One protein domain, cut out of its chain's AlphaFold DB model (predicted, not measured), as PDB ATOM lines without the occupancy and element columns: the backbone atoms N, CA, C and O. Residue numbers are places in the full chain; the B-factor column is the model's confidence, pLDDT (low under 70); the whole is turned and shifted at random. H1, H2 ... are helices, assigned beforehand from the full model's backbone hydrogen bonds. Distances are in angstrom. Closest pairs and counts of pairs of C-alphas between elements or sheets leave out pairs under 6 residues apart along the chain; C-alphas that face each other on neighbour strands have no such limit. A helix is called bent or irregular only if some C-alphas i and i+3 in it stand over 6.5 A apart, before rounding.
ATOM      1  N   GLN A  15      41.545 -86.345 -26.523       64.06
ATOM      2  CA  GLN A  15      41.434 -85.513 -25.324       64.06
ATOM      3  C   GLN A  15      40.414 -84.372 -25.467       64.06
ATOM      4  O   GLN A  15      39.620 -84.163 -24.555       64.06
ATOM      5  N   THR A  16      40.340 -83.682 -26.609       68.31
ATOM      6  CA  THR A  16      39.385 -82.573 -26.805       68.31
ATOM      7  C   THR A  16      37.943 -83.069 -26.910       68.31
ATOM      8  O   THR A  16      37.039 -82.430 -26.374       68.31
ATOM      9  N   LYS A  17      37.713 -84.258 -27.489       69.75
ATOM     10  CA  LYS A  17      36.395 -84.925 -27.462       69.75
ATOM     11  C   LYS A  17      35.972 -85.331 -26.047       69.75
ATOM     12  O   LYS A  17      34.811 -85.158 -25.690       69.75
ATOM     13  N   ARG A  18      36.904 -85.839 -25.231       74.56
ATOM     14  CA  ARG A  18      36.649 -86.193 -23.821       74.56
ATOM     15  C   ARG A  18      36.327 -84.962 -22.975       74.56
ATOM     16  O   ARG A  18      35.364 -84.991 -22.220       74.56
ATOM     17  N   ILE A  19      37.078 -83.875 -23.151       71.44
ATOM     18  CA  ILE A  19      36.840 -82.602 -22.457       71.44
ATOM     19  C   ILE A  19      35.476 -82.016 -22.852       71.44
ATOM     20  O   ILE A  19      34.704 -81.635 -21.979       71.44
ATOM     21  N   SER A  20      35.131 -82.024 -24.145       75.94
ATOM     22  CA  SER A  20      33.813 -81.581 -24.622       75.94
ATOM     23  C   SER A  20      32.669 -82.412 -24.030       75.94
ATOM     24  O   SER A  20      31.687 -81.838 -23.570       75.94
ATOM     25  N   ALA A  21      32.804 -83.740 -23.959       73.94
ATOM     26  CA  ALA A  21      31.792 -84.602 -23.347       73.94
ATOM     27  C   ALA A  21      31.602 -84.313 -21.847       73.94
ATOM     28  O   ALA A  21      30.469 -84.239 -21.378       73.94
ATOM     29  N   ILE A  22      32.695 -84.097 -21.106       79.81
ATOM     30  CA  ILE A  22      32.650 -83.751 -19.678       79.81
ATOM     31  C   ILE A  22      31.953 -82.401 -19.466       79.81
ATOM     32  O   ILE A  22      31.075 -82.304 -18.614       79.81
ATOM     33  N   ILE A  23      32.288 -81.379 -20.261       77.56
ATOM     34  CA  ILE A  23      31.654 -80.052 -20.176       77.56
ATOM     35  C   ILE A  23      30.152 -80.150 -20.452       77.56
ATOM     36  O   ILE A  23      29.355 -79.588 -19.704       77.56
ATOM     37  N   THR A  24      29.752 -80.904 -21.476       76.94
ATOM     38  CA  THR A  24      28.338 -81.106 -21.813       76.94
ATOM     39  C   THR A  24      27.588 -81.803 -20.678       76.94
ATOM     40  O   THR A  24      26.512 -81.355 -20.292       76.94
ATOM     41  N   ILE A  25      28.165 -82.850 -20.080       79.94
ATOM     42  CA  ILE A  25      27.565 -83.555 -18.936       79.94
ATOM     43  C   ILE A  25      27.422 -82.621 -17.727       79.94
ATOM     44  O   ILE A  25      26.362 -82.593 -17.106       79.94
ATOM     45  N   LEU A  26      28.451 -81.829 -17.412       78.25
ATOM     46  CA  LEU A  26      28.406 -80.862 -16.311       78.25
ATOM     47  C   LEU A  26      27.352 -79.775 -16.552       78.25
ATOM     48  O   LEU A  26      26.634 -79.413 -15.624       78.25
ATOM     49  N   PHE A  27      27.208 -79.304 -17.792       77.31
ATOM     50  CA  PHE A  27      26.186 -78.331 -18.175       77.31
ATOM     51  C   PHE A  27      24.768 -78.895 -18.024       77.31
ATOM     52  O   PHE A  27      23.919 -78.266 -17.396       77.31
ATOM     53  N   PHE A  28      24.518 -80.113 -18.517       74.81
ATOM     54  CA  PHE A  28      23.225 -80.777 -18.328       74.81
ATOM     55  C   PHE A  28      22.924 -81.048 -16.850       74.81
ATOM     56  O   PHE A  28      21.793 -80.840 -16.424       74.81
ATOM     57  N   CYS A  29      23.922 -81.446 -16.057       76.94
ATOM     58  CA  CYS A  29      23.771 -81.673 -14.618       76.94
ATOM     59  C   CYS A  29      23.462 -80.371 -13.856       76.94
ATOM     60  O   CYS A  29      22.628 -80.349 -12.952       76.94
ATOM     61  N   ALA A  30      24.086 -79.259 -14.256       77.81
ATOM     62  CA  ALA A  30      23.785 -77.941 -13.708       77.81
ATOM     63  C   ALA A  30      22.348 -77.512 -14.042       77.81
ATOM     64  O   ALA A  30      21.621 -77.074 -13.151       77.81
ATOM     65  N   ILE A  31      21.895 -77.703 -15.288       78.50
ATOM     66  CA  ILE A  31      20.510 -77.397 -15.679       78.50
ATOM     67  C   ILE A  31      19.527 -78.242 -14.872       78.50
ATOM     68  O   ILE A  31      18.626 -77.688 -14.245       78.50
ATOM     69  N   THR A  32      19.699 -79.566 -14.833       76.94
ATOM     70  CA  THR A  32      18.768 -80.440 -14.103       76.94
ATOM     71  C   THR A  32      18.745 -80.109 -12.614       76.94
ATOM     72  O   THR A  32      17.667 -80.058 -12.027       76.94
ATOM     73  N   SER A  33      19.893 -79.785 -12.016       82.62
ATOM     74  CA  SER A  33      19.972 -79.314 -10.632       82.62
ATOM     75  C   SER A  33      19.188 -78.015 -10.421       82.62
ATOM     76  O   SER A  33      18.356 -77.952  -9.519       82.62
ATOM     77  N   THR A  34      19.360 -77.005 -11.279       81.44
ATOM     78  CA  THR A  34      18.615 -75.738 -11.158       81.44
ATOM     79  C   THR A  34      17.105 -75.911 -11.343       81.44
ATOM     80  O   THR A  34      16.324 -75.288 -10.624       81.44
ATOM     81  N   VAL A  35      16.671 -76.797 -12.246       85.62
ATOM     82  CA  VAL A  35      15.249 -77.115 -12.461       85.62
ATOM     83  C   VAL A  35      14.658 -77.842 -11.251       85.62
ATOM     84  O   VAL A  35      13.567 -77.502 -10.801       85.62
ATOM     85  N   LEU A  36      15.378 -78.805 -10.671       80.75
ATOM     86  CA  LEU A  36      14.919 -79.516  -9.474       80.75
ATOM     87  C   LEU A  36      14.859 -78.596  -8.248       80.75
ATOM     88  O   LEU A  36      13.890 -78.648  -7.495       80.75
ATOM     89  N   VAL A  37      15.849 -77.715  -8.074       80.00
ATOM     90  CA  VAL A  37      15.883 -76.741  -6.972       80.00
ATOM     91  C   VAL A  37      14.771 -75.704  -7.122       80.00
ATOM     92  O   VAL A  37      14.073 -75.426  -6.153       80.00
ATOM     93  N   SER A  38      14.548 -75.167  -8.324       81.12
ATOM     94  CA  SER A  38      13.452 -74.218  -8.571       81.12
ATOM     95  C   SER A  38      12.077 -74.864  -8.408       81.12
ATOM     96  O   SER A  38      11.218 -74.281  -7.754       81.12
ATOM     97  N   SER A  39      11.882 -76.090  -8.902       82.56
ATOM     98  CA  SER A  39      10.650 -76.860  -8.685       82.56
ATOM     99  C   SER A  39      10.392 -77.123  -7.196       82.56
ATOM    100  O   SER A  39       9.274 -76.923  -6.715       82.56
ATOM    101  N   TRP A  40      11.429 -77.482  -6.428       80.62
ATOM    102  CA  TRP A  40      11.322 -77.667  -4.978       80.62
ATOM    103  C   TRP A  40      11.023 -76.359  -4.240       80.62
ATOM    104  O   TRP A  40      10.162 -76.356  -3.371       80.62
ATOM    105  N   ILE A  41      11.667 -75.245  -4.606       77.69
ATOM    106  CA  ILE A  41      11.412 -73.919  -4.020       77.69
ATOM    107  C   ILE A  41       9.986 -73.461  -4.319       77.69
ATOM    108  O   ILE A  41       9.299 -73.024  -3.406       77.69
ATOM    109  N   ILE A  42       9.515 -73.585  -5.563       74.44
ATOM    110  CA  ILE A  42       8.139 -73.234  -5.942       74.44
ATOM    111  C   ILE A  42       7.162 -74.106  -5.157       74.44
ATOM    112  O   ILE A  42       6.271 -73.586  -4.496       74.44
ATOM    113  N   THR A  43       7.368 -75.420  -5.132       75.50
ATOM    114  CA  THR A  43       6.505 -76.321  -4.360       75.50
ATOM    115  C   THR A  43       6.539 -75.963  -2.874       75.50
ATOM    116  O   THR A  43       5.495 -75.843  -2.253       75.50
ATOM    117  N   PHE A  44       7.705 -75.722  -2.281       76.56
ATOM    118  CA  PHE A  44       7.833 -75.389  -0.864       76.56
ATOM    119  C   PHE A  44       7.203 -74.031  -0.520       76.56
ATOM    120  O   PHE A  44       6.466 -73.946   0.459       76.56
ATOM    121  N   LEU A  45       7.443 -72.994  -1.329       70.25
ATOM    122  CA  LEU A  45       6.899 -71.647  -1.132       70.25
ATOM    123  C   LEU A  45       5.383 -71.604  -1.333       70.25
ATOM    124  O   LEU A  45       4.691 -70.984  -0.531       70.25
ATOM    125  N   PHE A  46       4.856 -72.283  -2.356       65.12
ATOM    126  CA  PHE A  46       3.415 -72.339  -2.588       65.12
ATOM    127  C   PHE A  46       2.736 -73.261  -1.563       65.12
ATOM    128  O   PHE A  46       1.803 -72.843  -0.898       65.12
ATOM    129  N   THR A  47       3.233 -74.470  -1.304       64.44
ATOM    130  CA  THR A  47       2.527 -75.419  -0.412       64.44
ATOM    131  C   THR A  47       2.547 -75.001   1.064       64.44
ATOM    132  O   THR A  47       1.630 -75.336   1.805       64.44
ATOM    133  N   LYS A  48       3.574 -74.272   1.529       62.41
ATOM    134  CA  LYS A  48       3.649 -73.798   2.927       62.41
ATOM    135  C   LYS A  48       2.810 -72.548   3.197       62.41
ATOM    136  O   LYS A  48       2.542 -72.273   4.362       62.41
ATOM    137  N   ASN A  49       2.445 -71.800   2.156       59.88
ATOM    138  CA  ASN A  49       1.768 -70.508   2.280       59.88
ATOM    139  C   ASN A  49       0.332 -70.515   1.736       59.88
ATOM    140  O   ASN A  49      -0.329 -69.482   1.727       59.88
ATOM    141  N   LEU A  50      -0.143 -71.673   1.285       59.12
ATOM    142  CA  LEU A  50      -1.518 -71.885   0.875       59.12
ATOM    143  C   LEU A  50      -2.271 -72.569   2.017       59.12
ATOM    144  O   LEU A  50      -2.062 -73.748   2.302       59.12
ATOM    145  N   ASN A  51      -3.129 -71.816   2.696       60.59
ATOM    146  CA  ASN A  51      -4.152 -72.375   3.574       60.59
ATOM    147  C   ASN A  51      -5.442 -72.596   2.769       60.59
ATOM    148  O   ASN A  51      -5.631 -72.013   1.705       60.59
ATOM    149  N   GLN A  52      -6.337 -73.455   3.251       53.66
ATOM    150  CA  GLN A  52      -7.588 -73.766   2.549       53.66
ATOM    151  C   GLN A  52      -8.449 -72.505   2.294       53.66
ATOM    152  O   GLN A  52      -9.084 -72.404   1.251       53.66
ATOM    153  N   GLU A  53      -8.347 -71.513   3.184       53.69
ATOM    154  CA  GLU A  53      -8.949 -70.169   3.103       53.69
ATOM    155  C   GLU A  53      -8.421 -69.317   1.929       53.69
ATOM    156  O   GLU A  53      -9.110 -68.440   1.426       53.69
ATOM    157  N   SER A  54      -7.193 -69.554   1.454       57.41
ATOM    158  CA  SER A  54      -6.622 -68.817   0.310       57.41
ATOM    159  C   SER A  54      -7.180 -69.258  -1.049       57.41
ATOM    160  O   SER A  54      -6.837 -68.671  -2.077       57.41
ATOM    161  N   PHE A  55      -8.043 -70.278  -1.053       59.12
ATOM    162  CA  PHE A  55      -8.729 -70.805  -2.234       59.12
ATOM    163  C   PHE A  55     -10.256 -70.743  -2.142       59.12
ATOM    164  O   PHE A  55     -10.928 -71.138  -3.095       59.12
TER     165      PHE A  55
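Overview. This is residues 15 to 55 of the 159 residues of an uncharacterized protein of Candidatus Jacksonbacteria bacterium (UniProt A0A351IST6). The printed part is one long, straight helix, H1, whose last residue leads through a tight link to a tiny helical turn, H2, at the far end; nothing packs on the rod. It has 41 residues with two named helices, H1 then H2, and no named strand, and its class is all helix. It is extended, with a radius of gyration of the C-alphas of 17.8 A and spans of 60 by 11 by 6 A.

Arrangement. H1, residues 15 to 49, is not bent, and 30 of its 31 O i to N i+4 pairs are within hydrogen-bond range. H2, residues 52 to 55, is too short for such a pair; its one O i to N i+3 pair is within range. H1 and H2 are apart, with no C-alpha of the one within 8 A of the other. Residues 15 to 55 stand free.

Along the chain. H1 begins at C-alpha 15 (41.434, -85.513, -25.324) and ends at C-alpha 49 (1.768, -70.508, 2.280), a length of 50.6 A. H2 ends at C-alpha 55 (-8.729, -70.805, -2.234).

Size, cuts and confidence. The two farthest C-alphas, Gln 15 and Glu 53, are 59.8 A apart. The printed part has no cut. The model's pLDDT is under 70 at residues 15 to 17 and 46 to 55.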